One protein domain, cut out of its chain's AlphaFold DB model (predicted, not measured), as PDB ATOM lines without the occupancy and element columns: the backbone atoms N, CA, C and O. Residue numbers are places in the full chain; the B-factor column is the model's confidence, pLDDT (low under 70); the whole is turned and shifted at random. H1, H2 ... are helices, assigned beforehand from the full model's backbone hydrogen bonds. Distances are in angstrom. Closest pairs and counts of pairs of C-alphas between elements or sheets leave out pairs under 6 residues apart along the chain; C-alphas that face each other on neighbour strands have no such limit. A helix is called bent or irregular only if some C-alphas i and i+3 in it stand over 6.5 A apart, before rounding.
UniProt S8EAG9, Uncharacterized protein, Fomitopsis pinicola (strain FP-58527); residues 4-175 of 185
ATOM      1  N   GLY A   4     161.301 135.605 134.831       46.69
ATOM      2  CA  GLY A   4     162.165 136.762 134.548       46.69
ATOM      3  C   GLY A   4     162.063 137.347 133.130       46.69
ATOM      4  O   GLY A   4     162.435 138.501 132.916       46.69
ATOM      5  N   PHE A   5     161.552 136.592 132.149       51.06
ATOM      6  CA  PHE A   5     161.515 137.048 130.748       51.06
ATOM      7  C   PHE A   5     160.307 137.950 130.442       51.06
ATOM      8  O   PHE A   5     160.403 138.882 129.644       51.06
ATOM      9  N   ALA A   6     159.173 137.714 131.108       59.69
ATOM     10  CA  ALA A   6     157.935 138.456 130.866       59.69
ATOM     11  C   ALA A   6     157.940 139.871 131.481       59.69
ATOM     12  O   ALA A   6     157.393 140.802 130.891       59.69
ATOM     13  N   THR A   7     158.585 140.071 132.635       59.47
ATOM     14  CA  THR A   7     158.610 141.366 133.346       59.47
ATOM     15  C   THR A   7     159.445 142.417 132.615       59.47
ATOM     16  O   THR A   7     158.978 143.540 132.406       59.47
ATOM     17  N   THR A   8     160.630 142.029 132.132       65.56
ATOM     18  CA  THR A   8     161.489 142.880 131.289       65.56
ATOM     19  C   THR A   8     160.749 143.321 130.023       65.56
ATOM     20  O   THR A   8     160.874 144.467 129.592       65.56
ATOM     21  N   SER A   9     159.892 142.455 129.469       84.81
ATOM     22  CA  SER A   9     159.100 142.767 128.279       84.81
ATOM     23  C   SER A   9     158.073 143.880 128.516       84.81
ATOM     24  O   SER A   9     157.919 144.744 127.655       84.81
ATOM     25  N   THR A  10     157.381 143.903 129.661       93.00
ATOM     26  CA  THR A  10     156.334 144.911 129.933       93.00
ATOM     27  C   THR A  10     156.914 146.300 130.183       93.00
ATOM     28  O   THR A  10     156.406 147.282 129.639       93.00
ATOM     29  N   VAL A  11     157.994 146.404 130.966       95.12
ATOM     30  CA  VAL A  11     158.651 147.698 131.226       95.12
ATOM     31  C   VAL A  11     159.183 148.290 129.922       95.12
ATOM     32  O   VAL A  11     158.880 149.438 129.599       95.12
ATOM     33  N   VAL A  12     159.905 147.492 129.128       95.31
ATOM     34  CA  VAL A  12     160.414 147.922 127.816       95.31
ATOM     35  C   VAL A  12     159.265 148.316 126.889       95.31
ATOM     36  O   VAL A  12     159.340 149.353 126.231       95.31
ATOM     37  N   PHE A  13     158.179 147.540 126.866       95.12
ATOM     38  CA  PHE A  13     156.997 147.858 126.074       95.12
ATOM     39  C   PHE A  13     156.432 149.243 126.408       95.12
ATOM     40  O   PHE A  13     156.244 150.053 125.500       95.12
ATOM     41  N   VAL A  14     156.210 149.544 127.690       96.19
ATOM     42  CA  VAL A  14     155.657 150.838 128.118       96.19
ATOM     43  C   VAL A  14     156.614 151.984 127.799       96.19
ATOM     44  O   VAL A  14     156.176 153.003 127.266       96.19
ATOM     45  N   LEU A  15     157.916 151.817 128.047       97.00
ATOM     46  CA  LEU A  15     158.915 152.832 127.694       97.00
ATOM     47  C   LEU A  15     158.900 153.129 126.187       97.00
ATOM     48  O   LEU A  15     158.902 154.292 125.788       97.00
ATOM     49  N   LEU A  16     158.775 152.106 125.336       96.38
ATOM     50  CA  LEU A  16     158.638 152.291 123.886       96.38
ATOM     51  C   LEU A  16     157.340 153.019 123.495       96.38
ATOM     52  O   LEU A  16     157.346 153.801 122.537       96.38
ATOM     53  N   GLN A  17     156.228 152.801 124.210       96.62
ATOM     54  CA  GLN A  17     154.998 153.574 123.990       96.62
ATOM     55  C   GLN A  17     155.180 155.043 124.403       96.62
ATOM     56  O   GLN A  17     154.760 155.936 123.664       96.62
ATOM     57  N   ILE A  18     155.844 155.309 125.531       97.81
ATOM     58  CA  ILE A  18     156.152 156.670 125.997       97.81
ATOM     59  C   ILE A  18     157.016 157.403 124.967       97.81
ATOM     60  O   ILE A  18     156.653 158.498 124.533       97.81
ATOM     61  N   GLU A  19     158.104 156.787 124.500       98.00
ATOM     62  CA  GLU A  19     158.960 157.368 123.457       98.00
ATOM     63  C   GLU A  19     158.196 157.593 122.147       98.00
ATOM     64  O   GLU A  19     158.391 158.594 121.452       98.00
ATOM     65  N   THR A  20     157.247 156.714 121.831       97.44
ATOM     66  CA  THR A  20     156.351 156.911 120.690       97.44
ATOM     67  C   THR A  20     155.474 158.154 120.851       97.44
ATOM     68  O   THR A  20     155.313 158.912 119.888       97.44
ATOM     69  N   VAL A  21     154.902 158.376 122.036       97.88
ATOM     70  CA  VAL A  21     154.072 159.554 122.328       97.88
ATOM     71  C   VAL A  21     154.913 160.831 122.305       97.88
ATOM     72  O   VAL A  21     154.503 161.801 121.662       97.88
ATOM     73  N   LYS A  22     156.113 160.825 122.904       97.81
ATOM     74  CA  LYS A  22     157.074 161.942 122.828       97.81
ATOM     75  C   LYS A  22     157.407 162.291 121.376       97.81
ATOM     76  O   LYS A  22     157.309 163.456 120.988       97.81
ATOM     77  N   PHE A  23     157.713 161.285 120.552       97.50
ATOM     78  CA  PHE A  23     157.952 161.477 119.119       97.50
ATOM     79  C   PHE A  23     156.743 162.104 118.419       97.50
ATOM     80  O   PHE A  23     156.907 163.048 117.652       97.50
ATOM     81  N   ALA A  24     155.531 161.595 118.658       96.94
ATOM     82  CA  ALA A  24     154.321 162.104 118.013       96.94
ATOM     83  C   ALA A  24     154.034 163.570 118.388       96.94
ATOM     84  O   ALA A  24     153.629 164.355 117.530       96.94
ATOM     85  N   LEU A  25     154.291 163.957 119.640       96.50
ATOM     86  CA  LEU A  25     154.163 165.341 120.101       96.50
ATOM     87  C   LEU A  25     155.170 166.269 119.423       96.50
ATOM     88  O   LEU A  25     154.775 167.307 118.889       96.50
ATOM     89  N   ASP A  26     156.454 165.895 119.398       96.81
ATOM     90  CA  ASP A  26     157.478 166.698 118.717       96.81
ATOM     91  C   ASP A  26     157.200 166.786 117.210       96.81
ATOM     92  O   ASP A  26     157.309 167.857 116.613       96.81
ATOM     93  N   TRP A  27     156.743 165.685 116.606       96.31
ATOM     94  CA  TRP A  27     156.335 165.648 115.206       96.31
ATOM     95  C   TRP A  27     155.209 166.642 114.909       96.31
ATOM     96  O   TRP A  27     155.322 167.419 113.961       96.31
ATOM     97  N   GLN A  28     154.141 166.655 115.717       95.38
ATOM     98  CA  GLN A  28     153.036 167.608 115.558       95.38
ATOM     99  C   GLN A  28     153.505 169.053 115.736       95.38
ATOM    100  O   GLN A  28     153.178 169.903 114.909       95.38
ATOM    101  N   ARG A  29     154.331 169.320 116.756       95.19
ATOM    102  CA  ARG A  29     154.897 170.652 117.007       95.19
ATOM    103  C   ARG A  29     155.683 171.163 115.800       95.19
ATOM    104  O   ARG A  29     155.458 172.286 115.351       95.19
ATOM    105  N   ARG A  30     156.572 170.339 115.244       95.69
ATOM    106  CA  ARG A  30     157.385 170.707 114.075       95.69
ATOM    107  C   ARG A  30     156.561 170.849 112.804       95.69
ATOM    108  O   ARG A  30     156.860 171.715 111.993       95.69
ATOM    109  N   LEU A  31     155.528 170.027 112.632       94.06
ATOM    110  CA  LEU A  31     154.618 170.138 111.494       94.06
ATOM    111  C   LEU A  31     153.825 171.451 111.523       94.06
ATOM    112  O   LEU A  31     153.612 172.042 110.468       94.06
ATOM    113  N   SER A  32     153.423 171.912 112.710       92.88
ATOM    114  CA  SER A  32     152.690 173.173 112.880       92.88
ATOM    115  C   SER A  32     153.554 174.436 112.780       92.88
ATOM    116  O   SER A  32     153.010 175.530 112.664       92.88
ATOM    117  N   ALA A  33     154.882 174.305 112.842       95.19
ATOM    118  CA  ALA A  33     155.804 175.431 112.756       95.19
ATOM    119  C   ALA A  33     156.057 175.861 111.299       95.19
ATOM    120  O   ALA A  33     155.888 175.083 110.353       95.19
ATOM    121  N   GLU A  34     156.525 177.096 111.118       95.69
ATOM    122  CA  GLU A  34     157.019 177.564 109.824       95.69
ATOM    123  C   GLU A  34     158.146 176.643 109.322       95.69
ATOM    124  O   GLU A  34     159.025 176.228 110.075       95.69
ATOM    125  N   GLY A  35     158.082 176.240 108.050       95.56
ATOM    126  CA  GLY A  35     159.031 175.277 107.483       95.56
ATOM    127  C   GLY A  35     158.774 173.806 107.847       95.56
ATOM    128  O   GLY A  35     159.585 172.947 107.490       95.56
ATOM    129  N   GLY A  36     157.640 173.455 108.470       95.12
ATOM    130  CA  GLY A  36     157.314 172.068 108.837       95.12
ATOM    131  C   GLY A  36     157.397 171.063 107.674       95.12
ATOM    132  O   GLY A  36     157.874 169.939 107.840       95.12
ATOM    133  N   ARG A  37     157.031 171.472 106.448       95.19
ATOM    134  CA  ARG A  37     157.186 170.640 105.233       95.19
ATOM    135  C   ARG A  37     158.652 170.352 104.893       95.19
ATOM    136  O   ARG A  37     158.981 169.230 104.494       95.19
ATOM    137  N   THR A  38     159.518 171.348 105.059       96.81
ATOM    138  CA  THR A  38     160.966 171.223 104.862       96.81
ATOM    139  C   THR A  38     161.547 170.267 105.895       96.81
ATOM    140  O   THR A  38     162.242 169.324 105.517       96.81
ATOM    141  N   PHE A  39     161.159 170.416 107.167       96.56
ATOM    142  CA  PHE A  39     161.539 169.489 108.234       96.56
ATOM    143  C   PHE A  39     161.144 168.040 107.912       96.56
ATOM    144  O   PHE A  39     161.991 167.152 107.965       96.56
ATOM    145  N   ILE A  40     159.890 167.788 107.521       95.81
ATOM    146  CA  ILE A  40     159.424 166.431 107.182       95.81
ATOM    147  C   ILE A  40     160.240 165.840 106.029       95.81
ATOM    148  O   ILE A  40     160.591 164.657 106.049       95.81
ATOM    149  N   THR A  41     160.532 166.650 105.013       96.69
ATOM    150  CA  THR A  41     161.314 166.207 103.855       96.69
ATOM    151  C   THR A  41     162.742 165.851 104.263       96.69
ATOM    152  O   THR A  41     163.214 164.771 103.906       96.69
ATOM    153  N   ALA A  42     163.392 166.701 105.061       97.12
ATOM    154  CA  ALA A  42     164.733 166.460 105.586       97.12
ATOM    155  C   ALA A  42     164.782 165.229 106.506       97.12
ATOM    156  O   ALA A  42     165.681 164.398 106.370       97.12
ATOM    157  N   PHE A  43     163.783 165.054 107.378       97.25
ATOM    158  CA  PHE A  43     163.663 163.889 108.255       97.25
ATOM    159  C   PHE A  43     163.618 162.586 107.451       97.25
ATOM    160  O   PHE A  43     164.407 161.681 107.710       97.25
ATOM    161  N   TYR A  44     162.733 162.487 106.451       97.81
ATOM    162  CA  TYR A  44     162.622 161.266 105.648       97.81
ATOM    163  C   TYR A  44     163.869 161.005 104.802       97.81
ATOM    164  O   TYR A  44     164.266 159.848 104.690       97.81
ATOM    165  N   LYS A  45     164.505 162.040 104.239       97.81
ATOM    166  CA  LYS A  45     165.785 161.882 103.531       97.81
ATOM    167  C   LYS A  45     166.867 161.333 104.462       97.81
ATOM    168  O   LYS A  45     167.454 160.299 104.164       97.81
ATOM    169  N   THR A  46     167.062 161.973 105.614       97.75
ATOM    170  CA  THR A  46     168.073 161.580 106.611       97.75
ATOM    171  C   THR A  46     167.840 160.153 107.101       97.75
ATOM    172  O   THR A  46     168.754 159.335 107.112       97.75
ATOM    173  N   ALA A  47     166.595 159.819 107.447       97.19
ATOM    174  CA  ALA A  47     166.246 158.481 107.905       97.19
ATOM    175  C   ALA A  47     166.394 157.421 106.800       97.19
ATOM    176  O   ALA A  47     166.768 156.296 107.109       97.19
ATOM    177  N   PHE A  48     166.147 157.756 105.528       97.69
ATOM    178  CA  PHE A  48     166.395 156.839 104.411       97.69
ATOM    179  C   PHE A  48     167.889 156.585 104.199       97.69
ATOM    180  O   PHE A  48     168.283 155.438 104.012       97.69
ATOM    181  N   ILE A  49     168.712 157.634 104.274       97.69
ATOM    182  CA  ILE A  49     170.175 157.533 104.171       97.69
ATOM    183  C   ILE A  49     170.730 156.643 105.287       97.69
ATOM    184  O   ILE A  49     171.577 155.800 105.032       97.69
ATOM    185  N   ALA A  50     170.216 156.766 106.511       97.31
ATOM    186  CA  ALA A  50     170.635 155.928 107.634       97.31
ATOM    187  C   ALA A  50     170.049 154.497 107.604       97.31
ATOM    188  O   ALA A  50     170.424 153.654 108.420       97.31
ATOM    189  N   ASN A  51     169.105 154.202 106.707       94.88
ATOM    190  CA  ASN A  51     168.378 152.937 106.704       94.88
ATOM    191  C   ASN A  51     169.145 151.851 105.934       94.88
ATOM    192  O   ASN A  51     169.218 151.886 104.704       94.88
ATOM    193  N   SER A  52     169.601 150.808 106.633       87.88
ATOM    194  CA  SER A  52     170.054 149.560 105.996       87.88
ATOM    195  C   SER A  52     168.929 148.969 105.122       87.88
ATOM    196  O   SER A  52     167.783 148.898 105.583       87.88
ATOM    197  N   PRO A  53     169.178 148.603 103.849       94.69
ATOM    198  CA  PRO A  53     170.480 148.323 103.223       94.69
ATOM    199  C   PRO A  53     171.153 149.496 102.482       94.69
ATOM    200  O   PRO A  53     172.229 149.318 101.930       94.69
ATOM    201  N   TYR A  54     170.551 150.687 102.438       94.50
ATOM    202  CA  TYR A  54     171.034 151.784 101.583       94.50
ATOM    203  C   TYR A  54     172.190 152.585 102.193       94.50
ATOM    204  O   TYR A  54     172.847 153.334 101.479       94.50
ATOM    205  N   ALA A  55     172.443 152.448 103.498       96.56
ATOM    206  CA  ALA A  55     173.399 153.289 104.219       96.56
ATOM    207  C   ALA A  55     174.824 153.257 103.642       96.56
ATOM    208  O   ALA A  55     175.484 154.293 103.572       96.56
ATOM    209  N   ASP A  56     175.275 152.096 103.164       97.38
ATOM    210  CA  ASP A  56     176.604 151.958 102.569       97.38
ATOM    211  C   ASP A  56     176.733 152.699 101.233       97.38
ATOM    212  O   ASP A  56     177.812 153.192 100.914       97.38
ATOM    213  N   GLU A  57     175.633 152.879 100.495       97.06
ATOM    214  CA  GLU A  57     175.620 153.632  99.236       97.06
ATOM    215  C   GLU A  57     175.834 155.141  99.428       97.06
ATOM    216  O   GLU A  57     176.136 155.838  98.459       97.06
ATOM    217  N   PHE A  58     175.663 155.646 100.653       97.38
ATOM    218  CA  PHE A  58     175.834 157.058 101.006       97.38
ATOM    219  C   PHE A  58     177.120 157.336 101.793       97.38
ATOM    220  O   PHE A  58     177.441 158.494 102.069       97.38
ATOM    221  N   ARG A  59     177.876 156.296 102.165       97.31
ATOM    222  CA  ARG A  59     179.079 156.437 102.988       97.31
ATOM    223  C   ARG A  59     180.148 157.242 102.240       97.31
ATOM    224  O   ARG A  59     180.585 156.855 101.164       97.31
ATOM    225  N   GLY A  60     180.588 158.351 102.836       97.06
ATOM    226  CA  GLY A  60     181.639 159.208 102.276       97.06
ATOM    227  C   GLY A  60     181.199 160.104 101.113       97.06
ATOM    228  O   GLY A  60     182.039 160.797 100.543       97.06
ATOM    229  N   LEU A  61     179.909 160.128 100.756       97.81
ATOM    230  CA  LEU A  61     179.406 161.064  99.753       97.81
ATOM    231  C   LEU A  61     179.294 162.479 100.335       97.81
ATOM    232  O   LEU A  61     178.796 162.674 101.441       97.81
ATOM    233  N   GLY A  62     179.706 163.484  99.557       97.38
ATOM    234  CA  GLY A  62     179.387 164.886  99.841       97.38
ATOM    235  C   GLY A  62     177.914 165.212  99.558       97.38
ATOM    236  O   GLY A  62     177.178 164.393  99.003       97.38
ATOM    237  N   GLU A  63     177.473 166.426  99.889       96.25
ATOM    238  CA  GLU A  63     176.067 166.847  99.753       96.25
ATOM    239  C   GLU A  63     175.541 166.730  98.309       96.25
ATOM    240  O   GLU A  63     174.522 166.083  98.066       96.25
ATOM    241  N   ALA A  64     176.283 167.253  97.325       97.69
ATOM    242  CA  ALA A  64     175.890 167.185  95.914       97.69
ATOM    243  C   ALA A  64     175.789 165.735  95.395       97.69
ATOM    244  O   ALA A  64     174.842 165.380  94.689       97.69
ATOM    245  N   ALA A  65     176.736 164.874  95.784       98.19
ATOM    246  CA  ALA A  65     176.726 163.457  95.420       98.19
ATOM    247  C   ALA A  65     175.579 162.697  96.110       98.19
ATOM    248  O   ALA A  65     174.959 161.825  95.498       98.19
ATOM    249  N   THR A  66     175.250 163.066  97.351       97.81
ATOM    250  CA  THR A  66     174.120 162.510  98.110       97.81
ATOM    251  C   THR A  66     172.795 162.811  97.419       97.81
ATOM    252  O   THR A  66     171.980 161.907  97.233       97.81
ATOM    253  N   GLU A  67     172.581 164.050  96.973       97.69
ATOM    254  CA  GLU A  67     171.362 164.426  96.247       97.69
ATOM    255  C   GLU A  67     171.261 163.724  94.886       97.69
ATOM    256  O   GLU A  67     170.198 163.199  94.539       97.69
ATOM    257  N   ALA A  68     172.370 163.611  94.148       98.12
ATOM    258  CA  ALA A  68     172.406 162.842  92.902       98.12
ATOM    259  C   ALA A  68     172.059 161.361  93.138       98.12
ATOM    260  O   ALA A  68     171.263 160.771  92.400       98.12
ATOM    261  N   LYS A  69     172.592 160.762  94.208       98.12
ATOM    262  CA  LYS A  69     172.310 159.372  94.582       98.12
ATOM    263  C   LYS A  69     170.860 159.173  95.031       98.12
ATOM    264  O   LYS A  69     170.216 158.208  94.615       98.12
ATOM    265  N   LEU A  70     170.293 160.107  95.799       97.62
ATOM    266  CA  LEU A  70     168.868 160.108  96.152       97.62
ATOM    267  C   LEU A  70     167.970 160.185  94.909       97.62
ATOM    268  O   LEU A  70     166.945 159.501  94.855       97.62
ATOM    269  N   ALA A  71     168.354 160.973  93.900       97.69
ATOM    270  CA  ALA A  71     167.621 161.051  92.638       97.69
ATOM    271  C   ALA A  71     167.627 159.706  91.887       97.69
ATOM    272  O   ALA A  71     166.581 159.285  91.384       97.69
ATOM    273  N   GLN A  72     168.755 158.987  91.882       98.19
ATOM    274  CA  GLN A  72     168.849 157.629  91.323       98.19
ATOM    275  C   GLN A  72     167.973 156.626  92.096       98.19
ATOM    276  O   GLN A  72     167.293 155.791  91.499       98.19
ATOM    277  N   LEU A  73     167.913 156.749  93.426       97.50
ATOM    278  CA  LEU A  73     167.127 155.882  94.313       97.50
ATOM    279  C   LEU A  73     165.675 156.355  94.522       97.50
ATOM    280  O   LEU A  73     165.002 155.910  95.455       97.50
ATOM    281  N   LYS A  74     165.131 157.205  93.638       97.50
ATOM    282  CA  LYS A  74     163.785 157.796  93.787       97.50
ATOM    283  C   LYS A  74     162.680 156.758  94.011       97.50
ATOM    284  O   LYS A  74     161.803 156.961  94.857       97.50
ATOM    285  N   LYS A  75     162.697 155.649  93.260       98.06
ATOM    286  CA  LYS A  75     161.699 154.567  93.385       98.06
ATOM    287  C   LYS A  75     161.812 153.844  94.745       98.06
ATOM    288  O   LYS A  75     160.809 153.836  95.466       98.06
ATOM    289  N   PRO A  76     162.984 153.298  95.144       97.75
ATOM    290  CA  PRO A  76     163.204 152.760  96.492       97.75
ATOM    291  C   PRO A  76     162.818 153.723  97.617       97.75
ATOM    292  O   PRO A  76     162.062 153.341  98.513       97.75
ATOM    293  N   TYR A  77     163.247 154.986  97.525       97.50
ATOM    294  CA  TYR A  77     162.932 156.025  98.504       97.50
ATOM    295  C   TYR A  77     161.424 156.225  98.658       97.50
ATOM    296  O   TYR A  77     160.902 156.214  99.770       97.50
ATOM    297  N   THR A  78     160.694 156.339  97.546       97.75
ATOM    298  CA  THR A  78     159.235 156.527  97.569       97.75
ATOM    299  C   THR A  78     158.523 155.335  98.217       97.75
ATOM    300  O   THR A  78     157.629 155.520  99.049       97.75
ATOM    301  N   LYS A  79     158.941 154.104  97.887       97.31
ATOM    302  CA  LYS A  79     158.388 152.877  98.482       97.31
ATOM    303  C   LYS A  79     158.650 152.822  99.988       97.31
ATOM    304  O   LYS A  79     157.715 152.598 100.759       97.31
ATOM    305  N   TRP A  80     159.892 153.061 100.406       97.44
ATOM    306  CA  TRP A  80     160.274 153.095 101.817       97.44
ATOM    307  C   TRP A  80     159.508 154.184 102.577       97.44
ATOM    308  O   TRP A  80     158.896 153.900 103.609       97.44
ATOM    309  N   ARG A  81     159.435 155.399 102.021       97.06
ATOM    310  CA  ARG A  81     158.743 156.543 102.629       97.06
ATOM    311  C   ARG A  81     157.264 156.252 102.854       97.06
ATOM    312  O   ARG A  81     156.739 156.606 103.904       97.06
ATOM    313  N   SER A  82     156.595 155.575 101.919       95.94
ATOM    314  CA  SER A  82     155.200 155.142 102.096       95.94
ATOM    315  C   SER A  82     155.034 154.191 103.291       95.94
ATOM    316  O   SER A  82     154.081 154.313 104.063       95.94
ATOM    317  N   GLY A  83     155.984 153.273 103.497       95.00
ATOM    318  CA  GLY A  83     156.029 152.409 104.678       95.00
ATOM    319  C   GLY A  83     156.264 153.192 105.972       95.00
ATOM    320  O   GLY A  83     155.471 153.087 106.909       95.00
ATOM    321  N   ALA A  84     157.300 154.030 106.004       95.75
ATOM    322  CA  ALA A  84     157.643 154.858 107.160       95.75
ATOM    323  C   ALA A  84     156.506 155.831 107.539       95.75
ATOM    324  O   ALA A  84     156.184 155.994 108.716       95.75
ATOM    325  N   TRP A  85     155.807 156.386 106.546       95.12
ATOM    326  CA  TRP A  85     154.627 157.226 106.749       95.12
ATOM    327  C   TRP A  85     153.504 156.505 107.502       95.12
ATOM    328  O   TRP A  85     152.853 157.089 108.375       95.12
ATOM    329  N   LYS A  86     153.278 155.213 107.219       93.94
ATOM    330  CA  LYS A  86     152.286 154.413 107.956       93.94
ATOM    331  C   LYS A  86     152.661 154.279 109.430       93.94
ATOM    332  O   LYS A  86     151.757 154.334 110.263       93.94
ATOM    333  N   VAL A  87     153.954 154.151 109.739       95.44
ATOM    334  CA  VAL A  87     154.463 154.120 111.119       95.44
ATOM    335  C   VAL A  87     154.208 155.458 111.805       95.44
ATOM    336  O   VAL A  87     153.566 155.469 112.848       95.44
ATOM    337  N   VAL A  88     154.592 156.587 111.198       96.00
ATOM    338  CA  VAL A  88     154.320 157.930 111.755       96.00
ATOM    339  C   VAL A  88     152.823 158.143 111.999       96.00
ATOM    340  O   VAL A  88     152.421 158.591 113.070       96.00
ATOM    341  N   THR A  89     151.979 157.730 111.051       92.88
ATOM    342  CA  THR A  89     150.519 157.774 111.210       92.88
ATOM    343  C   THR A  89     150.050 156.955 112.418       92.88
ATOM    344  O   THR A  89     149.176 157.401 113.156       92.88
ATOM    345  N   ALA A  90     150.609 155.761 112.635       93.44
ATOM    346  CA  ALA A  90     150.275 154.919 113.782       93.44
ATOM    347  C   ALA A  90     150.723 155.541 115.116       93.44
ATOM    348  O   ALA A  90     149.941 155.547 116.062       93.44
ATOM    349  N   ARG A  91     151.915 156.151 115.173       96.19
ATOM    350  CA  ARG A  91     152.382 156.899 116.356       96.19
ATOM    351  C   ARG A  91     151.443 158.059 116.703       96.19
ATOM    352  O   ARG A  91     151.050 158.219 117.853       96.19
ATOM    353  N   ASN A  92     151.003 158.813 115.696       94.94
ATOM    354  CA  ASN A  92     150.034 159.896 115.887       94.94
ATOM    355  C   ASN A  92     148.671 159.394 116.390       94.94
ATOM    356  O   ASN A  92     147.998 160.101 117.133       94.94
ATOM    357  N   ARG A  93     148.254 158.175 116.022       92.00
ATOM    358  CA  ARG A  93     147.041 157.555 116.581       92.00
ATOM    359  C   ARG A  93     147.226 157.132 118.030       92.00
ATOM    360  O   ARG A  93     146.313 157.349 118.815       92.00
ATOM    361  N   LEU A  94     148.389 156.589 118.391       95.06
ATOM    362  CA  LEU A  94     148.702 156.296 119.789       95.06
ATOM    363  C   LEU A  94     148.611 157.560 120.652       95.06
ATOM    364  O   LEU A  94     148.015 157.518 121.720       95.06
ATOM    365  N   LEU A  95     149.116 158.698 120.168       95.69
ATOM    366  CA  LEU A  95     148.955 159.979 120.864       95.69
ATOM    367  C   LEU A  95     147.474 160.365 121.044       95.69
ATOM    368  O   LEU A  95     147.091 160.831 122.114       95.69
ATOM    369  N   LYS A  96     146.620 160.140 120.036       91.69
ATOM    370  CA  LYS A  96     145.166 160.363 120.167       91.69
ATOM    371  C   LYS A  96     144.540 159.446 121.224       91.69
ATOM    372  O   LYS A  96     143.772 159.923 122.053       91.69
ATOM    373  N   LEU A  97     144.896 158.159 121.220       92.00
ATOM    374  CA  LEU A  97     144.460 157.181 122.224       92.00
ATOM    375  C   LEU A  97     144.890 157.610 123.629       92.00
ATOM    376  O   LEU A  97     144.066 157.647 124.537       92.00
ATOM    377  N   TYR A  98     146.156 157.997 123.787       95.06
ATOM    378  CA  TYR A  98     146.709 158.496 125.042       95.06
ATOM    379  C   TYR A  98     145.955 159.728 125.551       95.06
ATOM    380  O   TYR A  98     145.594 159.791 126.720       95.06
ATOM    381  N   ASN A  99     145.651 160.686 124.676       92.06
ATOM    382  CA  ASN A  99     144.884 161.871 125.052       92.06
ATOM    383  C   ASN A  99     143.453 161.550 125.505       92.06
ATOM    384  O   ASN A  99     142.918 162.275 126.341       92.06
ATOM    385  N   MET A 100     142.844 160.492 124.964       88.44
ATOM    386  CA  MET A 100     141.463 160.101 125.256       88.44
ATOM    387  C   MET A 100     141.346 159.217 126.502       88.44
ATOM    388  O   MET A 100     140.515 159.480 127.367       88.44
ATOM    389  N   PHE A 101     142.173 158.176 126.601       90.25
ATOM    390  CA  PHE A 101     142.083 157.146 127.644       90.25
ATOM    391  C   PHE A 101     143.173 157.264 128.716       90.25
ATOM    392  O   PHE A 101     143.166 156.533 129.707       90.25
ATOM    393  N   GLY A 102     144.113 158.189 128.542       93.75
ATOM    394  CA  GLY A 102     145.176 158.446 129.497       93.75
ATOM    395  C   GLY A 102     146.262 157.364 129.533       93.75
ATOM    396  O   GLY A 102     146.477 156.642 128.555       93.75
ATOM    397  N   PRO A 103     146.974 157.239 130.668       96.31
ATOM    398  CA  PRO A 103     148.136 156.355 130.801       96.31
ATOM    399  C   PRO A 103     147.828 154.861 130.648       96.31
ATOM    400  O   PRO A 103     148.733 154.086 130.352       96.31
ATOM    401  N   ALA A 104     146.566 154.451 130.813       94.31
ATOM    402  CA  ALA A 104     146.149 153.053 130.689       94.31
ATOM    403  C   ALA A 104     146.473 152.454 129.308       94.31
ATOM    404  O   ALA A 104     146.739 151.260 129.203       94.31
ATOM    405  N   VAL A 105     146.538 153.291 128.265       95.31
ATOM    406  CA  VAL A 105     146.927 152.892 126.900       95.31
ATOM    407  C   VAL A 105     148.299 152.217 126.866       95.31
ATOM    408  O   VAL A 105     148.529 151.346 126.034       95.31
ATOM    409  N   PHE A 106     149.207 152.582 127.771       96.19
ATOM    410  CA  PHE A 106     150.548 152.007 127.804       96.19
ATOM    411  C   PHE A 106     150.590 150.571 128.318       96.19
ATOM    412  O   PHE A 106     151.576 149.888 128.068       96.19
ATOM    413  N   LEU A 107     149.551 150.104 129.012       95.19
ATOM    414  CA  LEU A 107     149.504 148.751 129.571       95.19
ATOM    415  C   LEU A 107     148.876 147.725 128.622       95.19
ATOM    416  O   LEU A 107     148.994 146.530 128.874       95.19
ATOM    417  N   ASP A 108     148.221 148.164 127.544       94.38
ATOM    418  CA  ASP A 108     147.486 147.286 126.632       94.38
ATOM    419  C   ASP A 108     148.239 147.110 125.290       94.38
ATOM    420  O   ASP A 108     148.337 148.051 124.492       94.38
ATOM    421  N   PRO A 109     148.760 145.897 125.000       92.69
ATOM    422  CA  PRO A 109     149.476 145.586 123.762       92.69
ATOM    423  C   PRO A 109     148.668 145.806 122.481       92.69
ATOM    424  O   PRO A 109     149.257 145.970 121.407       92.69
ATOM    425  N   THR A 110     147.337 145.842 122.559       90.75
ATOM    426  CA  THR A 110     146.456 146.123 121.413       90.75
ATOM    427  C   THR A 110     146.817 147.455 120.753       90.75
ATOM    428  O   THR A 110     146.787 147.574 119.526       90.75
ATOM    429  N   TRP A 111     147.257 148.435 121.549       92.62
ATOM    430  CA  TRP A 111     147.609 149.777 121.079       92.62
ATOM    431  C   TRP A 111     149.054 149.915 120.604       92.62
ATOM    432  O   TRP A 111     149.457 150.998 120.181       92.62
ATOM    433  N   ALA A 112     149.839 148.836 120.605       92.94
ATOM    434  CA  ALA A 112     151.211 148.877 120.124       92.94
ATOM    435  C   ALA A 112     151.299 149.414 118.685       92.94
ATOM    436  O   ALA A 112     150.513 149.039 117.813       92.94
ATOM    437  N   VAL A 113     152.311 150.236 118.387       92.62
ATOM    438  CA  VAL A 113     152.497 150.831 117.047       92.62
ATOM    439  C   VAL A 113     152.503 149.778 115.936       92.62
ATOM    440  O   VAL A 113     151.897 149.993 114.890       92.62
ATOM    441  N   CYS A 114     153.142 148.623 116.149       91.12
ATOM    442  CA  CYS A 114     153.157 147.529 115.174       91.12
ATOM    443  C   CYS A 114     151.742 147.002 114.863       91.12
ATOM    444  O   CYS A 114     151.422 146.767 113.693       91.12
ATOM    445  N   ASN A 115     150.880 146.913 115.877       89.56
ATOM    446  CA  ASN A 115     149.480 146.513 115.748       89.56
ATOM    447  C   ASN A 115     148.654 147.616 115.077       89.56
ATOM    448  O   ASN A 115     147.897 147.333 114.152       89.56
ATOM    449  N   LEU A 116     148.890 148.887 115.406       90.06
ATOM    450  CA  LEU A 116     148.238 150.034 114.757       90.06
ATOM    451  C   LEU A 116     148.631 150.218 113.275       90.06
ATOM    452  O   LEU A 116     147.879 150.815 112.491       90.06
ATOM    453  N   VAL A 117     149.806 149.725 112.871       88.75
ATOM    454  CA  VAL A 117     150.240 149.692 111.464       88.75
ATOM    455  C   VAL A 117     149.533 148.574 110.693       88.75
ATOM    456  O   VAL A 117     149.065 148.832 109.581       88.75
ATOM    457  N   ARG A 118     149.463 147.360 111.261       81.44
ATOM    458  CA  ARG A 118     148.962 146.138 110.596       81.44
ATOM    459  C   ARG A 118     147.438 145.973 110.678       81.44
ATOM    460  O   ARG A 118     146.810 145.646 109.678       81.44
ATOM    461  N   GLY A 119     146.840 146.239 111.836       62.41
ATOM    462  CA  GLY A 119     145.436 145.977 112.179       62.41
ATOM    463  C   GLY A 119     144.445 147.025 111.678       62.41
ATOM    464  O   GLY A 119     143.492 147.372 112.372       62.41
ATOM    465  N   ARG A 120     144.657 147.576 110.477       66.12
ATOM    466  CA  ARG A 120     143.716 148.542 109.899       66.12
ATOM    467  C   ARG A 120     142.487 147.816 109.363       66.12
ATOM    468  O   ARG A 120     142.414 147.534 108.168       66.12
ATOM    469  N   SER A 121     141.477 147.627 110.210       77.25
ATOM    470  CA  SER A 121     140.121 147.607 109.664       77.25
ATOM    471  C   SER A 121     139.886 148.944 108.959       77.25
ATOM    472  O   SER A 121     140.172 150.007 109.521       77.25
ATOM    473  N   ARG A 122     139.371 148.914 107.725       79.62
ATOM    474  CA  ARG A 122     138.992 150.139 106.998       79.62
ATOM    475  C   ARG A 122     137.956 150.952 107.782       79.62
ATOM    476  O   ARG A 122     137.956 152.173 107.676       79.62
ATOM    477  N   SER A 123     137.143 150.289 108.609       84.69
ATOM    478  CA  SER A 123     136.152 150.935 109.471       84.69
ATOM    479  C   SER A 123     136.736 151.547 110.743       84.69
ATOM    480  O   SER A 123     136.079 152.393 111.336       84.69
ATOM    481  N   PHE A 124     137.958 151.185 111.159       81.50
ATOM    482  CA  PHE A 124     138.508 151.634 112.444       81.50
ATOM    483  C   PHE A 124     138.575 153.159 112.547       81.50
ATOM    484  O   PHE A 124     138.227 153.712 113.580       81.50
ATOM    485  N   VAL A 125     138.987 153.844 111.474       79.44
ATOM    486  CA  VAL A 125     139.062 155.314 111.468       79.44
ATOM    487  C   VAL A 125     137.672 155.929 111.625       79.44
ATOM    488  O   VAL A 125     137.499 156.809 112.453       79.44
ATOM    489  N   ALA A 126     136.671 155.414 110.907       84.75
ATOM    490  CA  ALA A 126     135.302 155.912 111.010       84.75
ATOM    491  C   ALA A 126     134.698 155.663 112.403       84.75
ATOM    492  O   ALA A 126     134.098 156.566 112.978       84.75
ATOM    493  N   VAL A 127     134.897 154.466 112.965       86.94
ATOM    494  CA  VAL A 127     134.464 154.132 114.334       86.94
ATOM    495  C   VAL A 127     135.162 155.035 115.349       86.94
ATOM    496  O   VAL A 127     134.522 155.538 116.265       86.94
ATOM    497  N   TRP A 128     136.460 155.279 115.168       82.94
ATOM    498  CA  TRP A 128     137.234 156.166 116.027       82.94
ATOM    499  C   TRP A 128     136.725 157.606 115.983       82.94
ATOM    500  O   TRP A 128     136.527 158.210 117.030       82.94
ATOM    501  N   ASP A 129     136.493 158.151 114.789       83.38
ATOM    502  CA  ASP A 129     136.023 159.528 114.628       83.38
ATOM    503  C   ASP A 129     134.609 159.702 115.212       83.38
ATOM    504  O   ASP A 129     134.323 160.717 115.847       83.38
ATOM    505  N   GLN A 130     133.743 158.686 115.084       89.38
ATOM    506  CA  GLN A 130     132.434 158.661 115.746       89.38
ATOM    507  C   GLN A 130     132.557 158.589 117.270       89.38
ATOM    508  O   GLN A 130     131.854 159.317 117.969       89.38
ATOM    509  N   LEU A 131     133.456 157.749 117.791       87.12
ATOM    510  CA  LEU A 131     133.707 157.647 119.226       87.12
ATOM    511  C   LEU A 131     134.255 158.968 119.780       87.12
ATOM    512  O   LEU A 131     133.747 159.455 120.780       87.12
ATOM    513  N   ASP A 132     135.230 159.588 119.117       83.50
ATOM    514  CA  ASP A 132     135.789 160.889 119.504       83.50
ATOM    515  C   ASP A 132     134.717 161.989 119.513       83.50
ATOM    516  O   ASP A 132     134.605 162.749 120.479       83.50
ATOM    517  N   ALA A 133     133.870 162.038 118.481       87.38
ATOM    518  CA  ALA A 133     132.736 162.957 118.431       87.38
ATOM    519  C   ALA A 133     131.739 162.695 119.573       87.38
ATOM    520  O   ALA A 133     131.318 163.633 120.253       87.38
ATOM    521  N   PHE A 134     131.404 161.428 119.835       89.44
ATOM    522  CA  PHE A 134     130.532 161.037 120.940       89.44
ATOM    523  C   PHE A 134     131.115 161.455 122.295       89.44
ATOM    524  O   PHE A 134     130.404 162.051 123.106       89.44
ATOM    525  N   MET A 135     132.403 161.199 122.529       85.44
ATOM    526  CA  MET A 135     133.106 161.549 123.764       85.44
ATOM    527  C   MET A 135     133.113 163.062 124.007       85.44
ATOM    528  O   MET A 135     132.877 163.502 125.133       85.44
ATOM    529  N   LYS A 136     133.320 163.869 122.959       84.31
ATOM    530  CA  LYS A 136     133.291 165.340 123.042       84.31
ATOM    531  C   LYS A 136     131.902 165.889 123.348       84.31
ATOM    532  O   LYS A 136     131.785 166.812 124.155       84.31
ATOM    533  N   SER A 137     130.872 165.322 122.724       89.56
ATOM    534  CA  SER A 137     129.486 165.767 122.894       89.56
ATOM    535  C   SER A 137     128.901 165.348 124.241       89.56
ATOM    536  O   SER A 137     128.254 166.153 124.902       89.56
ATOM    537  N   ASN A 138     129.150 164.107 124.666       88.44
ATOM    538  CA  ASN A 138     128.487 163.519 125.832       88.44
ATOM    539  C   ASN A 138     129.317 163.606 127.113       88.44
ATOM    540  O   ASN A 138     128.753 163.486 128.195       88.44
ATOM    541  N   LYS A 139     130.642 163.804 127.006       85.12
ATOM    542  CA  LYS A 139     131.584 163.872 128.138       85.12
ATOM    543  C   LYS A 139     131.296 162.801 129.204       85.12
ATOM    544  O   LYS A 139     131.097 163.150 130.370       85.12
ATOM    545  N   PRO A 140     131.223 161.509 128.827       83.69
ATOM    546  CA  PRO A 140     130.884 160.472 129.789       83.69
ATOM    547  C   PRO A 140     131.912 160.453 130.923       83.69
ATOM    548  O   PRO A 140     133.081 160.800 130.727       83.69
ATOM    549  N   ALA A 141     131.476 160.038 132.111       80.50
ATOM    550  CA  ALA A 141     132.350 159.897 133.266       80.50
ATOM    551  C   ALA A 141     133.379 158.785 133.006       80.50
ATOM    552  O   ALA A 141     133.117 157.602 133.217       80.50
ATOM    553  N   LEU A 142     134.553 159.168 132.509       77.25
ATOM    554  CA  LEU A 142     135.690 158.267 132.391       77.25
ATOM    555  C   LEU A 142     136.331 158.043 133.768       77.25
ATOM    556  O   LEU A 142     136.276 158.934 134.625       77.25
ATOM    557  N   PRO A 143     136.987 156.886 133.990       77.56
ATOM    558  CA  PRO A 143     137.813 156.679 135.171       77.56
ATOM    559  C   PRO A 143     138.775 157.852 135.372       77.56
ATOM    560  O   PRO A 143     139.389 158.332 134.419       77.56
ATOM    561  N   CYS A 144     138.898 158.317 136.619       77.75
ATOM    562  CA  CYS A 144     139.731 159.466 136.964       77.75
ATOM    563  C   CYS A 144     141.162 159.285 136.407       77.75
ATOM    564  O   CYS A 144     141.848 158.344 136.825       77.75
ATOM    565  N   PRO A 145     141.647 160.178 135.519       79.50
ATOM    566  CA  PRO A 145     142.978 160.060 134.922       79.50
ATOM    567  C   PRO A 145     144.116 159.990 135.950       79.50
ATOM    568  O   PRO A 145     145.127 159.336 135.700       79.50
ATOM    569  N   LEU A 146     143.931 160.605 137.127       84.25
ATOM    570  CA  LEU A 146     144.889 160.538 138.236       84.25
ATOM    571  C   LEU A 146     145.042 159.105 138.764       84.25
ATOM    572  O   LEU A 146     146.161 158.627 138.910       84.25
ATOM    573  N   LYS A 147     143.936 158.368 138.929       89.69
ATOM    574  CA  LYS A 147     143.982 156.964 139.372       89.69
ATOM    575  C   LYS A 147     144.691 156.066 138.360       89.69
ATOM    576  O   LYS A 147     145.430 155.168 138.756       89.69
ATOM    577  N   ALA A 148     144.490 156.310 137.062       90.88
ATOM    578  CA  ALA A 148     145.178 155.564 136.007       90.88
ATOM    579  C   ALA A 148     146.687 155.847 136.017       90.88
ATOM    580  O   ALA A 148     147.487 154.919 135.917       90.88
ATOM    581  N   LYS A 149     147.080 157.115 136.192       95.00
ATOM    582  CA  LYS A 149     148.481 157.519 136.350       95.00
ATOM    583  C   LYS A 149     149.139 156.824 137.544       95.00
ATOM    584  O   LYS A 149     150.167 156.180 137.356       95.00
ATOM    585  N   ASP A 150     148.546 156.920 138.731       95.50
ATOM    586  CA  ASP A 150     149.127 156.351 139.955       95.50
ATOM    587  C   ASP A 150     149.242 154.826 139.860       95.50
ATOM    588  O   ASP A 150     150.265 154.251 140.233       95.50
ATOM    589  N   THR A 151     148.236 154.176 139.266       94.94
ATOM    590  CA  THR A 151     148.264 152.738 138.967       94.94
ATOM    591  C   THR A 151     149.431 152.384 138.043       94.94
ATOM    592  O   THR A 151     150.217 151.498 138.373       94.94
ATOM    593  N   VAL A 152     149.595 153.082 136.912       95.81
ATOM    594  CA  VAL A 152     150.688 152.816 135.957       95.81
ATOM    595  C   VAL A 152     152.058 153.021 136.606       95.81
ATOM    596  O   VAL A 152     152.926 152.159 136.477       95.81
ATOM    597  N   VAL A 153     152.248 154.123 137.339       97.69
ATOM    598  CA  VAL A 153     153.508 154.411 138.047       97.69
ATOM    599  C   VAL A 153     153.802 153.329 139.080       97.69
ATOM    600  O   VAL A 153     154.928 152.842 139.143       97.69
ATOM    601  N   THR A 154     152.800 152.902 139.849       97.56
ATOM    602  CA  THR A 154     152.963 151.855 140.867       97.56
ATOM    603  C   THR A 154     153.355 150.524 140.233       97.56
ATOM    604  O   THR A 154     154.358 149.934 140.635       97.56
ATOM    605  N   ILE A 155     152.629 150.076 139.200       95.94
ATOM    606  CA  ILE A 155     152.930 148.820 138.493       95.94
ATOM    607  C   ILE A 155     154.365 148.856 137.961       95.94
ATOM    608  O   ILE A 155     155.124 147.913 138.174       95.94
ATOM    609  N   LEU A 156     154.776 149.947 137.313       97.06
ATOM    610  CA  LEU A 156     156.109 150.014 136.714       97.06
ATOM    611  C   LEU A 156     157.233 150.276 137.716       97.06
ATOM    612  O   LEU A 156     158.363 149.871 137.458       97.06
ATOM    613  N   THR A 157     156.927 150.845 138.880       97.19
ATOM    614  CA  THR A 157     157.855 150.890 140.018       97.19
ATOM    615  C   THR A 157     158.123 149.487 140.552       97.19
ATOM    616  O   THR A 157     159.271 149.139 140.812       97.19
ATOM    617  N   VAL A 158     157.081 148.661 140.686       96.50
ATOM    618  CA  VAL A 158     157.222 147.271 141.147       96.50
ATOM    619  C   VAL A 158     157.982 146.429 140.121       96.50
ATOM    620  O   VAL A 158     158.858 145.658 140.496       96.50
ATOM    621  N   LEU A 159     157.681 146.589 138.827       95.00
ATOM    622  CA  LEU A 159     158.293 145.780 137.768       95.00
ATOM    623  C   LEU A 159     159.710 146.228 137.375       95.00
ATOM    624  O   LEU A 159     160.529 145.384 137.025       95.00
ATOM    625  N   GLY A 160     159.990 147.533 137.378       95.19
ATOM    626  CA  GLY A 160     161.245 148.117 136.882       95.19
ATOM    627  C   GLY A 160     162.095 148.816 137.945       95.19
ATOM    628  O   GLY A 160     163.169 149.325 137.630       95.19
ATOM    629  N   GLY A 161     161.633 148.862 139.195       96.00
ATOM    630  CA  GLY A 161     162.273 149.595 140.282       96.00
ATOM    631  C   GLY A 161     161.915 151.086 140.318       96.00
ATOM    632  O   GLY A 161     161.339 151.656 139.387       96.00
ATOM    633  N   LYS A 162     162.304 151.740 141.420       97.69
ATOM    634  CA  LYS A 162     162.036 153.165 141.680       97.69
ATOM    635  C   LYS A 162     162.473 154.109 140.543       97.69
ATOM    636  O   LYS A 162     161.661 154.953 140.178       97.69
ATOM    637  N   PRO A 163     163.668 153.968 139.928       97.94
ATOM    638  CA  PRO A 163     164.087 154.872 138.854       97.94
ATOM    639  C   PRO A 163     163.146 154.864 137.640       97.94
ATOM    640  O   PRO A 163     162.880 155.910 137.055       97.94
ATOM    641  N   ILE A 164     162.605 153.693 137.281       97.81
ATOM    642  CA  ILE A 164     161.643 153.562 136.182       97.81
ATOM    643  C   ILE A 164     160.322 154.237 136.550       97.81
ATOM    644  O   ILE A 164     159.796 155.023 135.761       97.81
ATOM    645  N   GLY A 165     159.819 153.980 137.760       97.88
ATOM    646  CA  GLY A 165     158.630 154.639 138.297       97.88
ATOM    647  C   GLY A 165     158.724 156.164 138.264       97.88
ATOM    648  O   GLY A 165     157.821 156.825 137.747       97.88
ATOM    649  N   ASP A 166     159.843 156.710 138.749       98.12
ATOM    650  CA  ASP A 166     160.118 158.149 138.762       98.12
ATOM    651  C   ASP A 166     160.134 158.728 137.336       98.12
ATOM    652  O   ASP A 166     159.470 159.734 137.079       98.12
ATOM    653  N   HIS A 167     160.797 158.057 136.384       97.81
ATOM    654  CA  HIS A 167     160.840 158.486 134.979       97.81
ATOM    655  C   HIS A 167     159.446 158.558 134.336       97.81
ATOM    656  O   HIS A 167     159.108 159.510 133.629       97.81
ATOM    657  N   ILE A 168     158.607 157.550 134.579       97.62
ATOM    658  CA  ILE A 168     157.244 157.518 134.035       97.62
ATOM    659  C   ILE A 168     156.389 158.593 134.690       97.62
ATOM    660  O   ILE A 168     155.612 159.258 134.004       97.62
ATOM    661  N   LYS A 169     156.531 158.780 136.004       97.94
ATOM    662  CA  LYS A 169     155.823 159.831 136.731       97.94
ATOM    663  C   LYS A 169     156.170 161.207 136.163       97.94
ATOM    664  O   LYS A 169     155.252 161.963 135.854       97.94
ATOM    665  N   GLU A 170     157.455 161.494 135.965       98.19
ATOM    666  CA  GLU A 170     157.938 162.740 135.357       98.19
ATOM    667  C   GLU A 170     157.332 162.966 133.964       98.19
ATOM    668  O   GLU A 170     156.833 164.052 133.657       98.19
ATOM    669  N   PHE A 171     157.304 161.928 133.123       97.88
ATOM    670  CA  PHE A 171     156.656 162.010 131.817       97.88
ATOM    671  C   PHE A 171     155.154 162.318 131.934       97.88
ATOM    672  O   PHE A 171     154.655 163.216 131.261       97.88
ATOM    673  N   LEU A 172     154.427 161.607 132.800       97.19
ATOM    674  CA  LEU A 172     152.982 161.788 132.969       97.19
ATOM    675  C   LEU A 172     152.615 163.139 133.605       97.19
ATOM    676  O   LEU A 172     151.518 163.642 133.361       97.19
ATOM    677  N   ASP A 173     153.513 163.721 134.403       96.50
ATOM    678  CA  ASP A 173     153.382 165.073 134.955       96.50
ATOM    679  C   ASP A 173     153.630 166.157 133.897       96.50
ATOM    680  O   ASP A 173     152.866 167.117 133.797       96.50
ATOM    681  N   SER A 174     154.681 166.001 133.088       97.00
ATOM    682  CA  SER A 174     155.062 166.980 132.060       97.00
ATOM    683  C   SER A 174     154.180 166.927 130.810       97.00
ATOM    684  O   SER A 174     154.013 167.929 130.109       97.00
ATOM    685  N   VAL A 175     153.582 165.770 130.531       96.12
ATOM    686  CA  VAL A 175     152.772 165.516 129.339       96.12
ATOM    687  C   VAL A 175     151.417 164.932 129.749       96.12
ATOM    688  O   VAL A 175     151.140 163.783 129.440       96.12
TER     689      VAL A 175
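Overview. This is residues 4 to 175 of the 185 residues of an uncharacterized protein of Fomitopsis pinicola (strain FP-58527) (UniProt S8EAG9). One long helix, H5, makes a beam with a sharp kink near one end, and H1 and H2, joined at a corner, each pack on a different part of it in a loose triangle. H8, in a hairpin with H9, packs on the kinked end of H5 and on H1, while H3 and H4 lie far off at the other end and H7 sits to one side. The printed part has 172 residues with nine named helices, H1 to H9 in order, and no named strand: all helix. It is loose, with a radius of gyration of the C-alphas of 19.4 A and spans of 56 by 42 by 32 A.

Arrangement. The hub is H5, residues 74 to 107, irregular with C-alphas 100 and 103 9.5 A apart and a kink of 126 degrees near residue 101. H1, residues 4 to 32, touches it, the closest C-alphas being those of Val 14 and Phe 106, 5.3 A. H2, residues 36 to 49, touches H5 with residues 44 to 48 alone; C-alphas 44 and 81 are closest, 6.8 A. H1 and H2 touch only at the corner, C-alphas 30 and 36 closest at 5.4 A. H6, residues 113 to 118, touches H5; C-alphas 90 and 116 are closest, 5.4 A. H8, residues 145 to 160, touches H5 with residues 145 to 152 alone, C-alphas 103 and 149 closest at 5.7 A. H9, residues 162 to 174, forms a hairpin with H8, at a shallow tilt of 26 degrees, C-alphas 157 and 165 closest at 4.2 A. H3, residues 55 to 58, only just touches H2, with 3 pairs of C-alphas within 8 A, only at the corner; C-alphas 49 and 55 are closest, 5.3 A. H4, residues 63 to 72, is near H2; H7, residues 124 to 138, is near H5. Every O i to N i+4 pair is within hydrogen-bond range in H2, H4, H6, H7, H8 and H9, against 23 of 25 in H1 and 25 of 30 in H5; H3 is too short for such a pair.

Along the chain. H1 begins at C-alpha 4 (162.165, 136.762, 134.548) and is 43.4 A long; H5, 39.6 A, begins at C-alpha 74 (163.785, 157.796, 93.787). H8 is 21.9 A, H7 20.5 A and H2 20.0 A; H9, 18.2 A, ends at C-alpha 174 (155.062, 166.980, 132.060).

Size, cuts and confidence. The farthest C-alphas, of Ala 65 and Ala 141, are 58.4 A apart. The printed part has no cut and no long link. The mean pLDDT of the printed part is 92.2; residues 4 to 8 and 119 to 120 are under 70.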